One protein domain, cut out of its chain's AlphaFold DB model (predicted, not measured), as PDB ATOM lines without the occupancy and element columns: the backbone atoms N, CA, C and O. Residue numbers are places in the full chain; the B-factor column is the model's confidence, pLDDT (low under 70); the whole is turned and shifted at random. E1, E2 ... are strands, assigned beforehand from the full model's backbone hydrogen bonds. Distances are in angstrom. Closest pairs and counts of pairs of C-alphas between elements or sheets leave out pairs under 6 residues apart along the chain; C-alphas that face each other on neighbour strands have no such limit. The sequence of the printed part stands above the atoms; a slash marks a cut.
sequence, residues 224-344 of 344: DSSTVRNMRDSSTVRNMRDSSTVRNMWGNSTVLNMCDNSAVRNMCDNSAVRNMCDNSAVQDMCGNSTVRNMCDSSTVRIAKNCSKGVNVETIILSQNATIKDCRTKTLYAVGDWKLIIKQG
ATOM      1  N   ASP A 224      -7.840  14.231   1.311       98.75
ATOM      2  CA  ASP A 224      -8.083  14.231   2.754       98.75
ATOM      3  C   ASP A 224      -7.494  12.996   3.456       98.75
ATOM      4  O   ASP A 224      -6.291  12.764   3.391       98.75
ATOM      5  N   SER A 225      -8.314  12.198   4.143       98.50
ATOM      6  CA  SER A 225      -7.917  10.980   4.867       98.50
ATOM      7  C   SER A 225      -8.362   9.702   4.141       98.50
ATOM      8  O   SER A 225      -8.514   8.636   4.748       98.50
ATOM      9  N   SER A 226      -8.568   9.791   2.824       98.75
ATOM     10  CA  SER A 226      -9.052   8.682   2.003       98.75
ATOM     11  C   SER A 226      -8.100   7.486   2.021       98.75
ATOM     12  O   SER A 226      -6.881   7.625   2.153       98.75
ATOM     13  N   THR A 227      -8.634   6.274   1.834       98.94
ATOM     14  CA  THR A 227      -7.820   5.045   1.820       98.94
ATOM     15  C   THR A 227      -8.162   4.077   0.684       98.94
ATOM     16  O   THR A 227      -9.289   3.599   0.574       98.94
ATOM     17  N   VAL A 228      -7.154   3.649  -0.082       98.94
ATOM     18  CA  VAL A 228      -7.219   2.439  -0.919       98.94
ATOM     19  C   VAL A 228      -6.476   1.324  -0.186       98.94
ATOM     20  O   VAL A 228      -5.262   1.371   0.003       98.94
ATOM     21  N   ARG A 229      -7.187   0.295   0.286       98.88
ATOM     22  CA  ARG A 229      -6.569  -0.704   1.175       98.88
ATOM     23  C   ARG A 229      -5.710  -1.721   0.422       98.88
ATOM     24  O   ARG A 229      -4.618  -2.048   0.880       98.88
ATOM     25  N   ASN A 230      -6.194  -2.245  -0.698       98.88
ATOM     26  CA  ASN A 230      -5.409  -3.104  -1.581       98.88
ATOM     27  C   ASN A 230      -5.613  -2.676  -3.025       98.88
ATOM     28  O   ASN A 230      -6.751  -2.617  -3.484       98.88
ATOM     29  N   MET A 231      -4.508  -2.482  -3.723       98.88
ATOM     30  CA  MET A 231      -4.437  -2.112  -5.121       98.88
ATOM     31  C   MET A 231      -3.593  -3.162  -5.844       98.88
ATOM     32  O   MET A 231      -2.486  -3.473  -5.394       98.88
ATOM     33  N   ARG A 232      -4.156  -3.803  -6.870       98.62
ATOM     34  CA  ARG A 232      -3.546  -4.945  -7.569       98.62
ATOM     35  C   ARG A 232      -3.711  -4.832  -9.084       98.62
ATOM     36  O   ARG A 232      -4.495  -4.019  -9.569       98.62
ATOM     37  N   ASP A 233      -3.024  -5.714  -9.803       98.56
ATOM     38  CA  ASP A 233      -3.118  -5.859 -11.259       98.56
ATOM     39  C   ASP A 233      -2.704  -4.560 -11.966       98.56
ATOM     40  O   ASP A 233      -1.654  -4.032 -11.622       98.56
ATOM     41  N   SER A 234      -3.471  -4.036 -12.919       98.56
ATOM     42  CA  SER A 234      -3.167  -2.798 -13.658       98.56
ATOM     43  C   SER A 234      -3.905  -1.571 -13.096       98.56
ATOM     44  O   SER A 234      -4.158  -0.600 -13.813       98.56
ATOM     45  N   SER A 235      -4.281  -1.609 -11.812       98.75
ATOM     46  CA  SER A 235      -5.061  -0.544 -11.178       98.75
ATOM     47  C   SER A 235      -4.295   0.778 -11.144       98.75
ATOM     48  O   SER A 235      -3.064   0.796 -11.064       98.75
ATOM     49  N   THR A 236      -5.014   1.904 -11.134       98.94
ATOM     50  CA  THR A 236      -4.404   3.243 -11.105       98.94
ATOM     51  C   THR A 236      -5.036   4.182 -10.072       98.94
ATOM     52  O   THR A 236      -6.253   4.305  -9.985       98.94
ATOM     53  N   VAL A 237      -4.203   4.918  -9.334       98.94
ATOM     54  CA  VAL A 237      -4.584   6.136  -8.607       98.94
ATOM     55  C   VAL A 237      -3.873   7.296  -9.297       98.94
ATOM     56  O   VAL A 237      -2.644   7.331  -9.341       98.94
ATOM     57  N   ARG A 238      -4.605   8.239  -9.902       98.88
ATOM     58  CA  ARG A 238      -3.944   9.297 -10.691       98.88
ATOM     59  C   ARG A 238      -3.344  10.384  -9.808       98.88
ATOM     60  O   ARG A 238      -2.170  10.702  -9.953       98.88
ATOM     61  N   ASN A 239      -4.124  10.948  -8.897       98.88
ATOM     62  CA  ASN A 239      -3.663  12.010  -8.013       98.88
ATOM     63  C   ASN A 239      -4.001  11.662  -6.572       98.88
ATOM     64  O   ASN A 239      -5.167  11.457  -6.248       98.88
ATOM     65  N   MET A 240      -2.976  11.631  -5.734       98.88
ATOM     66  CA  MET A 240      -3.052  11.292  -4.325       98.88
ATOM     67  C   MET A 240      -2.457  12.434  -3.501       98.88
ATOM     68  O   MET A 240      -1.314  12.827  -3.737       98.88
ATOM     69  N   ARG A 241      -3.264  13.007  -2.610       98.69
ATOM     70  CA  ARG A 241      -2.973  14.249  -1.883       98.69
ATOM     71  C   ARG A 241      -3.423  14.179  -0.425       98.69
ATOM     72  O   ARG A 241      -4.104  13.236  -0.010       98.69
ATOM     73  N   ASP A 242      -3.058  15.208   0.325       98.69
ATOM     74  CA  ASP A 242      -3.345  15.398   1.746       98.69
ATOM     75  C   ASP A 242      -2.795  14.254   2.618       98.69
ATOM     76  O   ASP A 242      -1.607  13.968   2.568       98.69
ATOM     77  N   SER A 243      -3.622  13.601   3.437       98.62
ATOM     78  CA  SER A 243      -3.249  12.470   4.308       98.62
ATOM     79  C   SER A 243      -3.693  11.116   3.734       98.62
ATOM     80  O   SER A 243      -3.880  10.136   4.466       98.62
ATOM     81  N   SER A 244      -3.886  11.044   2.415       98.75
ATOM     82  CA  SER A 244      -4.392   9.852   1.735       98.75
ATOM     83  C   SER A 244      -3.439   8.660   1.873       98.75
ATOM     84  O   SER A 244      -2.217   8.807   1.886       98.75
ATOM     85  N   THR A 245      -3.977   7.435   1.900       98.88
ATOM     86  CA  THR A 245      -3.158   6.210   2.012       98.88
ATOM     87  C   THR A 245      -3.523   5.113   1.004       98.88
ATOM     88  O   THR A 245      -4.655   4.634   0.978       98.88
ATOM     89  N   VAL A 246      -2.535   4.590   0.268       98.94
ATOM     90  CA  VAL A 246      -2.609   3.264  -0.364       98.94
ATOM     91  C   VAL A 246      -1.893   2.280   0.553       98.94
ATOM     92  O   VAL A 246      -0.682   2.345   0.754       98.94
ATOM     93  N   ARG A 247      -2.623   1.350   1.173       98.81
ATOM     94  CA  ARG A 247      -2.005   0.468   2.174       98.81
ATOM     95  C   ARG A 247      -1.151  -0.626   1.533       98.81
ATOM     96  O   ARG A 247      -0.045  -0.866   1.998       98.81
ATOM     97  N   ASN A 248      -1.662  -1.301   0.511       98.75
ATOM     98  CA  ASN A 248      -0.931  -2.349  -0.193       98.75
ATOM     99  C   ASN A 248      -1.063  -2.152  -1.698       98.75
ATOM    100  O   ASN A 248      -2.184  -2.055  -2.198       98.75
ATOM    101  N   MET A 249       0.065  -2.157  -2.394       98.69
ATOM    102  CA  MET A 249       0.167  -1.913  -3.823       98.69
ATOM    103  C   MET A 249       1.015  -3.008  -4.481       98.69
ATOM    104  O   MET A 249       2.181  -3.193  -4.128       98.69
ATOM    105  N   TRP A 250       0.396  -3.767  -5.384       98.06
ATOM    106  CA  TRP A 250       0.940  -4.995  -5.977       98.06
ATOM    107  C   TRP A 250       0.601  -5.116  -7.468       98.06
ATOM    108  O   TRP A 250      -0.224  -4.367  -7.995       98.06
ATOM    109  N   GLY A 251       1.176  -6.106  -8.151       96.94
ATOM    110  CA  GLY A 251       1.011  -6.292  -9.595       96.94
ATOM    111  C   GLY A 251       1.697  -5.193 -10.412       96.94
ATOM    112  O   GLY A 251       2.814  -4.796 -10.102       96.94
ATOM    113  N   ASN A 252       1.022  -4.705 -11.451       98.19
ATOM    114  CA  ASN A 252       1.446  -3.589 -12.304       98.19
ATOM    115  C   ASN A 252       0.735  -2.277 -11.898       98.19
ATOM    116  O   ASN A 252       0.450  -1.421 -12.740       98.19
ATOM    117  N   SER A 253       0.381  -2.139 -10.616       98.50
ATOM    118  CA  SER A 253      -0.409  -1.006 -10.127       98.50
ATOM    119  C   SER A 253       0.385   0.293 -10.216       98.50
ATOM    120  O   SER A 253       1.606   0.288 -10.056       98.50
ATOM    121  N   THR A 254      -0.296   1.425 -10.405       98.88
ATOM    122  CA  THR A 254       0.368   2.733 -10.537       98.88
ATOM    123  C   THR A 254      -0.286   3.843  -9.713       98.88
ATOM    124  O   THR A 254      -1.491   4.056  -9.792       98.88
ATOM    125  N   VAL A 255       0.522   4.618  -8.985       98.88
ATOM    126  CA  VAL A 255       0.161   5.939  -8.453       98.88
ATOM    127  C   VAL A 255       0.900   6.974  -9.302       98.88
ATOM    128  O   VAL A 255       2.131   6.968  -9.353       98.88
ATOM    129  N   LEU A 256       0.188   7.837 -10.030       98.81
ATOM    130  CA  LEU A 256       0.860   8.771 -10.947       98.81
ATOM    131  C   LEU A 256       1.474   9.960 -10.203       98.81
ATOM    132  O   LEU A 256       2.658  10.232 -10.378       98.81
ATOM    133  N   ASN A 257       0.692  10.641  -9.369       98.81
ATOM    134  CA  ASN A 257       1.149  11.778  -8.576       98.81
ATOM    135  C   ASN A 257       0.792  11.555  -7.106       98.81
ATOM    136  O   ASN A 257      -0.381  11.345  -6.796       98.81
ATOM    137  N   MET A 258       1.789  11.624  -6.225       98.81
ATOM    138  CA  MET A 258       1.636  11.513  -4.776       98.81
ATOM    139  C   MET A 258       2.303  12.704  -4.090       98.81
ATOM    140  O   MET A 258       3.502  12.900  -4.256       98.81
ATOM    141  N   CYS A 259       1.530  13.498  -3.356       98.44
ATOM    142  CA  CYS A 259       1.988  14.746  -2.744       98.44
ATOM    143  C   CYS A 259       1.366  14.955  -1.350       98.44
ATOM    144  O   CYS A 259       0.600  14.115  -0.864       98.44
ATOM    145  N   ASP A 260       1.707  16.069  -0.706       98.69
ATOM    146  CA  ASP A 260       1.377  16.414   0.678       98.69
ATOM    147  C   ASP A 260       1.896  15.371   1.693       98.69
ATOM    148  O   ASP A 260       3.067  15.005   1.662       98.69
ATOM    149  N   ASN A 261       1.058  14.886   2.614       98.56
ATOM    150  CA  ASN A 261       1.394  13.864   3.616       98.56
ATOM    151  C   ASN A 261       0.918  12.456   3.187       98.56
ATOM    152  O   ASN A 261       0.614  11.607   4.032       98.56
ATOM    153  N   SER A 262       0.812  12.209   1.877       98.62
ATOM    154  CA  SER A 262       0.281  10.955   1.338       98.62
ATOM    155  C   SER A 262       1.244   9.784   1.528       98.62
ATOM    156  O   SER A 262       2.466   9.945   1.530       98.62
ATOM    157  N   ALA A 263       0.707   8.566   1.636       98.81
ATOM    158  CA  ALA A 263       1.534   7.384   1.862       98.81
ATOM    159  C   ALA A 263       1.137   6.153   1.041       98.81
ATOM    160  O   ALA A 263      -0.030   5.756   0.998       98.81
ATOM    161  N   VAL A 264       2.144   5.446   0.519       98.88
ATOM    162  CA  VAL A 264       2.041   4.026   0.159       98.88
ATOM    163  C   VAL A 264       2.737   3.202   1.241       98.88
ATOM    164  O   VAL A 264       3.938   3.343   1.463       98.88
ATOM    165  N   ARG A 265       2.011   2.329   1.948       98.56
ATOM    166  CA  ARG A 265       2.640   1.549   3.034       98.56
ATOM    167  C   ARG A 265       3.467   0.393   2.490       98.56
ATOM    168  O   ARG A 265       4.668   0.377   2.704       98.56
ATOM    169  N   ASN A 266       2.850  -0.534   1.766       98.06
ATOM    170  CA  ASN A 266       3.543  -1.668   1.157       98.06
ATOM    171  C   ASN A 266       3.447  -1.578  -0.361       98.06
ATOM    172  O   ASN A 266       2.342  -1.462  -0.893       98.06
ATOM    173  N   MET A 267       4.582  -1.683  -1.043       97.38
ATOM    174  CA  MET A 267       4.679  -1.585  -2.494       97.38
ATOM    175  C   MET A 267       5.605  -2.678  -3.022       97.38
ATOM    176  O   MET A 267       6.788  -2.674  -2.698       97.38
ATOM    177  N   CYS A 268       5.078  -3.623  -3.797       95.00
ATOM    178  CA  CYS A 268       5.855  -4.743  -4.333       95.00
ATOM    179  C   CYS A 268       5.460  -5.098  -5.780       95.00
ATOM    180  O   CYS A 268       4.637  -4.422  -6.400       95.00
ATOM    181  N   ASP A 269       6.049  -6.168  -6.320       94.56
ATOM    182  CA  ASP A 269       5.924  -6.601  -7.720       94.56
ATOM    183  C   ASP A 269       6.404  -5.508  -8.688       94.56
ATOM    184  O   ASP A 269       7.410  -4.865  -8.402       94.56
ATOM    185  N   ASN A 270       5.716  -5.286  -9.808       95.75
ATOM    186  CA  ASN A 270       6.041  -4.258 -10.801       95.75
ATOM    187  C   ASN A 270       5.280  -2.942 -10.536       95.75
ATOM    188  O   ASN A 270       4.959  -2.208 -11.471       95.75
ATOM    189  N   SER A 271       4.932  -2.660  -9.277       97.19
ATOM    190  CA  SER A 271       4.179  -1.454  -8.930       97.19
ATOM    191  C   SER A 271       5.010  -0.192  -9.164       97.19
ATOM    192  O   SER A 271       6.238  -0.208  -9.033       97.19
ATOM    193  N   ALA A 272       4.349   0.930  -9.450       98.19
ATOM    194  CA  ALA A 272       5.025   2.196  -9.720       98.19
ATOM    195  C   ALA A 272       4.401   3.399  -8.996       98.19
ATOM    196  O   ALA A 272       3.184   3.570  -8.987       98.19
ATOM    197  N   VAL A 273       5.248   4.288  -8.473       98.69
ATOM    198  CA  VAL A 273       4.895   5.679  -8.152       98.69
ATOM    199  C   VAL A 273       5.679   6.575  -9.106       98.69
ATOM    200  O   VAL A 273       6.908   6.533  -9.142       98.69
ATOM    201  N   ARG A 274       4.997   7.366  -9.939       98.38
ATOM    202  CA  ARG A 274       5.692   8.135 -10.985       98.38
ATOM    203  C   ARG A 274       6.288   9.435 -10.449       98.38
ATOM    204  O   ARG A 274       7.480   9.662 -10.639       98.38
ATOM    205  N   ASN A 275       5.485  10.260  -9.790       98.56
ATOM    206  CA  ASN A 275       5.918  11.521  -9.195       98.56
ATOM    207  C   ASN A 275       5.559  11.532  -7.708       98.56
ATOM    208  O   ASN A 275       4.409  11.261  -7.359       98.56
ATOM    209  N   MET A 276       6.534  11.851  -6.861       98.44
ATOM    210  CA  MET A 276       6.375  11.909  -5.414       98.44
ATOM    211  C   MET A 276       6.964  13.211  -4.855       98.44
ATOM    212  O   MET A 276       8.136  13.502  -5.093       98.44
ATOM    213  N   CYS A 277       6.152  13.984  -4.135       97.88
ATOM    214  CA  CYS A 277       6.498  15.322  -3.658       97.88
ATOM    215  C   CYS A 277       6.075  15.578  -2.199       97.88
ATOM    216  O   CYS A 277       5.470  14.711  -1.559       97.88
ATOM    217  N   ASP A 278       6.430  16.746  -1.664       98.12
ATOM    218  CA  ASP A 278       6.163  17.192  -0.289       98.12
ATOM    219  C   ASP A 278       6.647  16.204   0.791       98.12
ATOM    220  O   ASP A 278       7.780  15.734   0.746       98.12
ATOM    221  N   ASN A 279       5.810  15.879   1.781       97.81
ATOM    222  CA  ASN A 279       6.104  14.950   2.876       97.81
ATOM    223  C   ASN A 279       5.648  13.513   2.562       97.81
ATOM    224  O   ASN A 279       5.417  12.714   3.477       97.81
ATOM    225  N   SER A 280       5.486  13.172   1.281       98.25
ATOM    226  CA  SER A 280       4.951  11.871   0.884       98.25
ATOM    227  C   SER A 280       5.915  10.725   1.189       98.25
ATOM    228  O   SER A 280       7.138  10.890   1.150       98.25
ATOM    229  N   ALA A 281       5.376   9.529   1.450       98.62
ATOM    230  CA  ALA A 281       6.185   8.386   1.867       98.62
ATOM    231  C   ALA A 281       5.815   7.057   1.189       98.62
ATOM    232  O   ALA A 281       4.647   6.673   1.134       98.62
ATOM    233  N   VAL A 282       6.828   6.281   0.791       98.44
ATOM    234  CA  VAL A 282       6.709   4.835   0.525       98.44
ATOM    235  C   VAL A 282       7.458   4.061   1.612       98.44
ATOM    236  O   VAL A 282       8.679   4.168   1.716       98.44
ATOM    237  N   GLN A 283       6.756   3.290   2.447       96.69
ATOM    238  CA  GLN A 283       7.353   2.715   3.666       96.69
ATOM    239  C   GLN A 283       8.058   1.369   3.451       96.69
ATOM    240  O   GLN A 283       9.144   1.162   3.977       96.69
ATOM    241  N   ASP A 284       7.449   0.437   2.732       95.31
ATOM    242  CA  ASP A 284       7.981  -0.903   2.488       95.31
ATOM    243  C   ASP A 284       7.967  -1.185   0.993       95.31
ATOM    244  O   ASP A 284       7.031  -1.784   0.462       95.31
ATOM    245  N   MET A 285       9.020  -0.732   0.311       95.31
ATOM    246  CA  MET A 285       9.197  -0.993  -1.111       95.31
ATOM    247  C   MET A 285       9.982  -2.288  -1.347       95.31
ATOM    248  O   MET A 285      11.029  -2.509  -0.724       95.31
ATOM    249  N   CYS A 286       9.473  -3.143  -2.237       93.19
ATOM    250  CA  CYS A 286      10.058  -4.433  -2.570       93.19
ATOM    251  C   CYS A 286       9.825  -4.883  -4.030       93.19
ATOM    252  O   CYS A 286       9.166  -4.197  -4.800       93.19
ATOM    253  N   GLY A 287      10.378  -6.029  -4.445       89.88
ATOM    254  CA  GLY A 287      10.198  -6.556  -5.808       89.88
ATOM    255  C   GLY A 287      10.815  -5.657  -6.887       89.88
ATOM    256  O   GLY A 287      11.820  -4.997  -6.632       89.88
ATOM    257  N   ASN A 288      10.203  -5.616  -8.070       91.81
ATOM    258  CA  ASN A 288      10.589  -4.747  -9.193       91.81
ATOM    259  C   ASN A 288       9.930  -3.355  -9.104       91.81
ATOM    260  O   ASN A 288       9.716  -2.688 -10.118       91.81
ATOM    261  N   SER A 289       9.542  -2.930  -7.898       93.69
ATOM    262  CA  SER A 289       8.797  -1.688  -7.711       93.69
ATOM    263  C   SER A 289       9.674  -0.470  -7.960       93.69
ATOM    264  O   SER A 289      10.867  -0.476  -7.656       93.69
ATOM    265  N   THR A 290       9.069   0.584  -8.505       94.81
ATOM    266  CA  THR A 290       9.781   1.802  -8.911       94.81
ATOM    267  C   THR A 290       9.125   3.049  -8.335       94.81
ATOM    268  O   THR A 290       7.918   3.234  -8.471       94.81
ATOM    269  N   VAL A 291       9.929   3.963  -7.789       96.75
ATOM    270  CA  VAL A 291       9.546   5.371  -7.615       96.75
ATOM    271  C   VAL A 291      10.417   6.201  -8.544       96.75
ATOM    272  O   VAL A 291      11.632   6.101  -8.449       96.75
ATOM    273  N   ARG A 292       9.843   6.957  -9.487       95.75
ATOM    274  CA  ARG A 292      10.647   7.563 -10.567       95.75
ATOM    275  C   ARG A 292      11.209   8.938 -10.212       95.75
ATOM    276  O   ARG A 292      12.416   9.121 -10.295       95.75
ATOM    277  N   ASN A 293      10.351   9.887  -9.847       97.19
ATOM    278  CA  ASN A 293      10.745  11.263  -9.541       97.19
ATOM    279  C   ASN A 293      10.388  11.593  -8.090       97.19
ATOM    280  O   ASN A 293       9.222  11.456  -7.715       97.19
ATOM    281  N   MET A 294      11.367  12.040  -7.303       97.50
ATOM    282  CA  MET A 294      11.195  12.426  -5.901       97.50
ATOM    283  C   MET A 294      11.724  13.845  -5.656       97.50
ATOM    284  O   MET A 294      12.848  14.174  -6.051       97.50
ATOM    285  N   CYS A 295      10.932  14.678  -4.986       95.81
ATOM    286  CA  CYS A 295      11.313  16.032  -4.577       95.81
ATOM    287  C   CYS A 295      10.870  16.358  -3.141       95.81
ATOM    288  O   CYS A 295      10.316  15.505  -2.442       95.81
ATOM    289  N   ASP A 296      11.163  17.585  -2.706       95.06
ATOM    290  CA  ASP A 296      10.857  18.137  -1.381       95.06
ATOM    291  C   ASP A 296      11.349  17.232  -0.244       95.06
ATOM    292  O   ASP A 296      12.500  16.814  -0.272       95.06
ATOM    293  N   SER A 297      10.520  16.929   0.754       95.44
ATOM    294  CA  SER A 297      10.865  16.096   1.916       95.44
ATOM    295  C   SER A 297      10.436  14.632   1.747       95.44
ATOM    296  O   SER A 297      10.278  13.912   2.736       95.44
ATOM    297  N   SER A 298      10.206  14.181   0.509       97.12
ATOM    298  CA  SER A 298       9.613  12.869   0.259       97.12
ATOM    299  C   SER A 298      10.574  11.727   0.594       97.12
ATOM    300  O   SER A 298      11.799  11.832   0.462       97.12
ATOM    301  N   THR A 299      10.019  10.603   1.051       97.38
ATOM    302  CA  THR A 299      10.815   9.485   1.572       97.38
ATOM    303  C   THR A 299      10.428   8.151   0.957       97.38
ATOM    304  O   THR A 299       9.256   7.828   0.770       97.38
ATOM    305  N   VAL A 300      11.430   7.321   0.684       97.50
ATOM    306  CA  VAL A 300      11.238   5.914   0.325       97.50
ATOM    307  C   VAL A 300      12.079   5.053   1.247       97.50
ATOM    308  O   VAL A 300      13.266   5.301   1.442       97.50
ATOM    309  N   ARG A 301      11.495   3.988   1.790       96.25
ATOM    310  CA  ARG A 301      12.236   2.947   2.496       96.25
ATOM    311  C   ARG A 301      12.115   1.625   1.747       96.25
ATOM    312  O   ARG A 301      11.030   1.084   1.544       96.25
ATOM    313  N   ILE A 302      13.264   1.073   1.373       94.88
ATOM    314  CA  ILE A 302      13.359  -0.262   0.782       94.88
ATOM    315  C   ILE A 302      13.483  -1.270   1.921       94.88
ATOM    316  O   ILE A 302      14.328  -1.130   2.812       94.88
ATOM    317  N   ALA A 303      12.606  -2.272   1.928       90.88
ATOM    318  CA  ALA A 303      12.513  -3.226   3.026       90.88
ATOM    319  C   ALA A 303      13.759  -4.125   3.116       90.88
ATOM    320  O   ALA A 303      14.284  -4.590   2.105       90.88
ATOM    321  N   LYS A 304      14.204  -4.442   4.343       87.00
ATOM    322  CA  LYS A 304      15.384  -5.298   4.596       87.00
ATOM    323  C   LYS A 304      15.243  -6.699   3.986       87.00
ATOM    324  O   LYS A 304      16.220  -7.256   3.502       87.00
ATOM    325  N   ASN A 305      14.026  -7.246   4.000       81.25
ATOM    326  CA  ASN A 305      13.725  -8.607   3.543       81.25
ATOM    327  C   ASN A 305      13.310  -8.669   2.062       81.25
ATOM    328  O   ASN A 305      12.773  -9.675   1.612       81.25
ATOM    329  N   CYS A 306      13.515  -7.593   1.304       72.88
ATOM    330  CA  CYS A 306      13.218  -7.568  -0.120       72.88
ATOM    331  C   CYS A 306      14.274  -8.369  -0.902       72.88
ATOM    332  O   CYS A 306      15.466  -8.060  -0.827       72.88
ATOM    333  N   SER A 307      13.849  -9.350  -1.709       61.47
ATOM    334  CA  SER A 307      14.704  -9.970  -2.731       61.47
ATOM    335  C   SER A 307      15.231  -8.897  -3.691       61.47
ATOM    336  O   SER A 307      14.538  -7.918  -3.962       61.47
ATOM    337  N   LYS A 308      16.474  -9.030  -4.178       63.56
ATOM    338  CA  LYS A 308      17.071  -8.091  -5.151       63.56
ATOM    339  C   LYS A 308      16.053  -7.791  -6.272       63.56
ATOM    340  O   LYS A 308      15.468  -8.730  -6.801       63.56
ATOM    341  N   GLY A 309      15.805  -6.515  -6.580       69.06
ATOM    342  CA  GLY A 309      14.774  -6.124  -7.558       69.06
ATOM    343  C   GLY A 309      14.537  -4.615  -7.664       69.06
ATOM    344  O   GLY A 309      14.408  -4.095  -8.765       69.06
ATOM    345  N   VAL A 310      14.583  -3.884  -6.541       81.81
ATOM    346  CA  VAL A 310      14.529  -2.413  -6.594       81.81
ATOM    347  C   VAL A 310      15.852  -1.874  -7.128       81.81
ATOM    348  O   VAL A 310      16.871  -1.982  -6.432       81.81
ATOM    349  N   ASN A 311      15.806  -1.270  -8.317       84.44
ATOM    350  CA  ASN A 311      16.908  -0.518  -8.903       84.44
ATOM    351  C   ASN A 311      16.809   0.963  -8.500       84.44
ATOM    352  O   ASN A 311      15.911   1.681  -8.931       84.44
ATOM    353  N   VAL A 312      17.735   1.413  -7.656       84.50
ATOM    354  CA  VAL A 312      17.790   2.806  -7.185       84.50
ATOM    355  C   VAL A 312      18.378   3.767  -8.223       84.50
ATOM    356  O   VAL A 312      18.125   4.961  -8.139       84.50
ATOM    357  N   GLU A 313      19.115   3.270  -9.221       84.25
ATOM    358  CA  GLU A 313      19.776   4.098 -10.245       84.25
ATOM    359  C   GLU A 313      18.776   4.756 -11.203       84.25
ATOM    360  O   GLU A 313      19.083   5.750 -11.854       84.25
ATOM    361  N   THR A 314      17.554   4.224 -11.281       83.25
ATOM    362  CA  THR A 314      16.481   4.784 -12.111       83.25
ATOM    363  C   THR A 314      15.683   5.885 -11.408       83.25
ATOM    364  O   THR A 314      14.725   6.397 -11.991       83.25
ATOM    365  N   ILE A 315      16.027   6.217 -10.157       88.94
ATOM    366  CA  ILE A 315      15.284   7.158  -9.317       88.94
ATOM    367  C   ILE A 315      15.939   8.536  -9.377       88.94
ATOM    368  O   ILE A 315      17.109   8.703  -9.035       88.94
ATOM    369  N   ILE A 316      15.166   9.539  -9.785       90.88
ATOM    370  CA  ILE A 316      15.592  10.936  -9.827       90.88
ATOM    371  C   ILE A 316      15.230  11.582  -8.493       90.88
ATOM    372  O   ILE A 316      14.051  11.711  -8.159       90.88
ATOM    373  N   LEU A 317      16.250  11.995  -7.744       92.06
ATOM    374  CA  LEU A 317      16.115  12.718  -6.482       92.06
ATOM    375  C   LEU A 317      16.374  14.215  -6.686       92.06
ATOM    376  O   LEU A 317      17.217  14.612  -7.489       92.06
ATOM    377  N   SER A 318      15.678  15.050  -5.920       91.31
ATOM    378  CA  SER A 318      15.877  16.498  -5.876       91.31
ATOM    379  C   SER A 318      15.502  17.043  -4.496       91.31
ATOM    380  O   SER A 318      14.743  16.408  -3.764       91.31
ATOM    381  N   GLN A 319      16.030  18.220  -4.144       88.94
ATOM    382  CA  GLN A 319      15.809  18.858  -2.839       88.94
ATOM    383  C   GLN A 319      16.167  17.925  -1.663       88.94
ATOM    384  O   GLN A 319      17.247  17.341  -1.674       88.94
ATOM    385  N   ASN A 320      15.286  17.770  -0.668       91.44
ATOM    386  CA  ASN A 320      15.521  16.985   0.549       91.44
ATOM    387  C   ASN A 320      15.014  15.534   0.444       91.44
ATOM    388  O   ASN A 320      14.858  14.864   1.467       91.44
ATOM    389  N   ALA A 321      14.738  15.037  -0.767       94.50
ATOM    390  CA  ALA A 321      14.185  13.705  -0.956       94.50
ATOM    391  C   ALA A 321      15.204  12.625  -0.560       94.50
ATOM    392  O   ALA A 321      16.393  12.723  -0.881       94.50
ATOM    393  N   THR A 322      14.741  11.568   0.115       95.06
ATOM    394  CA  THR A 322      15.628  10.511   0.630       95.06
ATOM    395  C   THR A 322      15.137   9.099   0.337       95.06
ATOM    396  O   THR A 322      13.943   8.799   0.388       95.06
ATOM    397  N   ILE A 323      16.085   8.189   0.091       95.38
ATOM    398  CA  ILE A 323      15.837   6.748   0.003       95.38
ATOM    399  C   ILE A 323      16.675   6.039   1.060       95.38
ATOM    400  O   ILE A 323      17.904   6.062   1.019       95.38
ATOM    401  N   LYS A 324      16.015   5.340   1.978       94.50
ATOM    402  CA  LYS A 324      16.660   4.446   2.938       94.50
ATOM    403  C   LYS A 324      16.631   3.015   2.409       94.50
ATOM    404  O   LYS A 324      15.597   2.349   2.479       94.50
ATOM    405  N   ASP A 325      17.767   2.515   1.931       93.81
ATOM    406  CA  ASP A 325      17.918   1.113   1.545       93.81
ATOM    407  C   ASP A 325      18.376   0.263   2.734       93.81
ATOM    408  O   ASP A 325      19.556   0.178   3.077       93.81
ATOM    409  N   CYS A 326      17.420  -0.404   3.384       92.56
ATOM    410  CA  CYS A 326      17.714  -1.255   4.534       92.56
ATOM    411  C   CYS A 326      18.401  -2.582   4.159       92.56
ATOM    412  O   CYS A 326      18.862  -3.276   5.066       92.56
ATOM    413  N   ARG A 327      18.460  -2.958   2.871       89.69
ATOM    414  CA  ARG A 327      19.142  -4.181   2.407       89.69
ATOM    415  C   ARG A 327      20.653  -3.981   2.431       89.69
ATOM    416  O   ARG A 327      21.388  -4.826   2.928       89.69
ATOM    417  N   THR A 328      21.088  -2.836   1.914       90.19
ATOM    418  CA  THR A 328      22.498  -2.440   1.793       90.19
ATOM    419  C   THR A 328      22.966  -1.561   2.951       90.19
ATOM    420  O   THR A 328      24.165  -1.360   3.110       90.19
ATOM    421  N   LYS A 329      22.035  -1.096   3.799       90.69
ATOM    422  CA  LYS A 329      22.264  -0.092   4.852       90.69
ATOM    423  C   LYS A 329      22.746   1.248   4.279       90.69
ATOM    424  O   LYS A 329      23.497   1.963   4.937       90.69
ATOM    425  N   THR A 330      22.286   1.588   3.078       91.19
ATOM    426  CA  THR A 330      22.647   2.820   2.373       91.19
ATOM    427  C   THR A 330      21.532   3.854   2.491       91.19
ATOM    428  O   THR A 330      20.347   3.521   2.434       91.19
ATOM    429  N   LEU A 331      21.913   5.120   2.639       92.31
ATOM    430  CA  LEU A 331      21.021   6.266   2.498       92.31
ATOM    431  C   LEU A 331      21.391   7.001   1.208       92.31
ATOM    432  O   LEU A 331      22.545   7.386   1.039       92.31
ATOM    433  N   TYR A 332      20.419   7.194   0.322       92.31
ATOM    434  CA  TYR A 332      20.553   8.032  -0.866       92.31
ATOM    435  C   TYR A 332      19.831   9.351  -0.606       92.31
ATOM    436  O   TYR A 332      18.683   9.344  -0.159       92.31
ATOM    437  N   ALA A 333      20.504  10.465  -0.861       90.19
ATOM    438  CA  ALA A 333      19.978  11.810  -0.670       90.19
ATOM    439  C   ALA A 333      20.696  12.788  -1.615       90.19
ATOM    440  O   ALA A 333      21.778  12.478  -2.117       90.19
ATOM    441  N   VAL A 334      20.102  13.958  -1.846       80.69
ATOM    442  CA  VAL A 334      20.674  15.046  -2.662       80.69
ATOM    443  C   VAL A 334      20.917  16.269  -1.772       80.69
ATOM    444  O   VAL A 334      20.151  16.501  -0.842       80.69
ATOM    445  N   GLY A 335      21.989  17.029  -2.021       67.50
ATOM    446  CA  GLY A 335      22.324  18.268  -1.297       67.50
ATOM    447  C   GLY A 335      23.406  18.135  -0.214       67.50
ATOM    448  O   GLY A 335      23.949  17.056   0.019       67.50
ATOM    449  N   ASP A 336      23.721  19.257   0.442       64.00
ATOM    450  CA  ASP A 336      24.737  19.357   1.500       64.00
ATOM    451  C   ASP A 336      24.155  18.947   2.864       64.00
ATOM    452  O   ASP A 336      23.630  19.760   3.627       64.00
ATOM    453  N   TRP A 337      24.237  17.657   3.191       71.06
ATOM    454  CA  TRP A 337      23.761  17.136   4.474       71.06
ATOM    455  C   TRP A 337      24.820  17.292   5.573       71.06
ATOM    456  O   TRP A 337      25.930  16.770   5.467       71.06
ATOM    457  N   LYS A 338      24.459  17.942   6.688       72.25
ATOM    458  CA  LYS A 338      25.285  17.980   7.906       72.25
ATOM    459  C   LYS A 338      24.845  16.884   8.876       72.25
ATOM    460  O   LYS A 338      23.766  16.963   9.460       72.25
ATOM    461  N   LEU A 339      25.696  15.881   9.095       74.19
ATOM    462  CA  LEU A 339      25.486  14.890  10.151       74.19
ATOM    463  C   LEU A 339      25.654  15.564  11.520       74.19
ATOM    464  O   LEU A 339      26.762  15.932  11.907       74.19
ATOM    465  N   ILE A 340      24.557  15.717  12.260       77.19
ATOM    466  CA  ILE A 340      24.577  16.205  13.642       77.19
ATOM    467  C   ILE A 340      24.296  15.016  14.560       77.19
ATOM    468  O   ILE A 340      23.149  14.602  14.725       77.19
ATOM    469  N   ILE A 341      25.347  14.462  15.162       80.12
ATOM    470  CA  ILE A 341      25.215  13.455  16.218       80.12
ATOM    471  C   ILE A 341      24.925  14.210  17.515       80.12
ATOM    472  O   ILE A 341      25.825  14.811  18.100       80.12
ATOM    473  N   LYS A 342      23.668  14.207  17.967       64.62
ATOM    474  CA  LYS A 342      23.359  14.620  19.339       64.62
ATOM    475  C   LYS A 342      23.835  13.503  20.268       64.62
ATOM    476  O   LYS A 342      23.191  12.459  20.337       64.62
ATOM    477  N   GLN A 343      24.985  13.692  20.912       62.44
ATOM    478  CA  GLN A 343      25.347  12.886  22.077       62.44
ATOM    479  C   GLN A 343      24.347  13.241  23.184       62.44
ATOM    480  O   GLN A 343      24.145  14.424  23.462       62.44
ATOM    481  N   GLY A 344      23.633  12.225  23.670       58.84
ATOM    482  CA  GLY A 344      22.680  12.350  24.773       58.84
ATOM    483  C   GLY A 344      23.371  12.482  26.116       58.84
ATOM    484  O   GLY A 344      24.542  12.046  26.211       58.84
TER     485      GLY A 344
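What this domain is: This is residues 224 to 344 of the 344 residues of an uncharacterized protein of Subdoligranulum sp. 4_3_54A2FAA (UniProt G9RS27). The chain is wound in stacked turns, a flattened solenoid whose two walls are sheets face to face: E1, E3, E5, E7 and E9 line one wall, E2, E4, E6 and E8 the other. The hairpin of E10 and E11 lengthens the first wall, the long link 303 to 321 pairs briefly with E8 at residues 316 to 317, and residues 338 to 344 stick out as a tail. The printed part has 121 residues with no named helix and eleven strands, E1 to E11 in chain order; it is all strand, though under half of the residues are in named elements. The larger sheet, E1 E3 E5 E7 E9 E10 E11, is mixed; E2 E4 E6 E8 is parallel. The whole is compact, with a radius of gyration of the C-alphas of 14.0 A and spans of 45 by 33 by 28 A.

Where its parts are: E1, residues 227 to 231, 10.5 A long, begins at C-alpha 227 (-7.820, 5.045, 1.820). E2 is residues 236 to 240, 10.6 A; E3 245 to 249, 10.5 A; E4 254 to 258, 10.6 A; E5 263 to 267, 10.5 A; E6 272 to 276, 10.7 A; E7 281 to 285, 10.3 A. E8, residues 290 to 294, 11.1 A, ends at C-alpha 294 (11.195, 12.426, -5.901). E9 is residues 299 to 302, 10.1 A, and E10 322 to 325, 9.7 A. E11, residues 330 to 333, 9.9 A, ends at C-alpha 333 (19.978, 11.810, -0.670).

How they stand to each other: E1 and E3 are parallel at 8 degrees, with N 228 and O 245 at 2.9 A. E7 and E9 are parallel at 7 degrees, with N 301 and O 282 at 2.8 A. E9 and E10 are parallel at 10 degrees, with N 324 and O 300 at 2.8 A. E10 and E11 form a hairpin, antiparallel at 167 degrees, with N 323 and O 332 at 2.9 A; E1 and E11 are the edge strands of this twisted sheet. In the other sheet, E2 and E4 are parallel at 7 degrees, with N 237 and O 254 at 2.9 A, and E6 and E8 at 8 degrees, with N 276 and O 293 at 2.8 A. The two sheets form a sandwich, two sheets face to face; the parts that face each other are 9.7 A apart centre to centre, and the strands of the one sheet stand at 27 degrees to those of the other. E8 and E9 are only just apart, their closest C-alphas 8.1 A from each other.

The domain as a whole: The C-alphas farthest apart, of Ser 234 and Gly 344, the chain's last residue, are 48.7 A from each other. The printed part has no cut. The link E9 to E10, 19 residues, is long; the other links are tight. Mean pLDDT of the printed part is 92.4; residues 307 to 309, 335 to 336 and 342 to 344 are under 70.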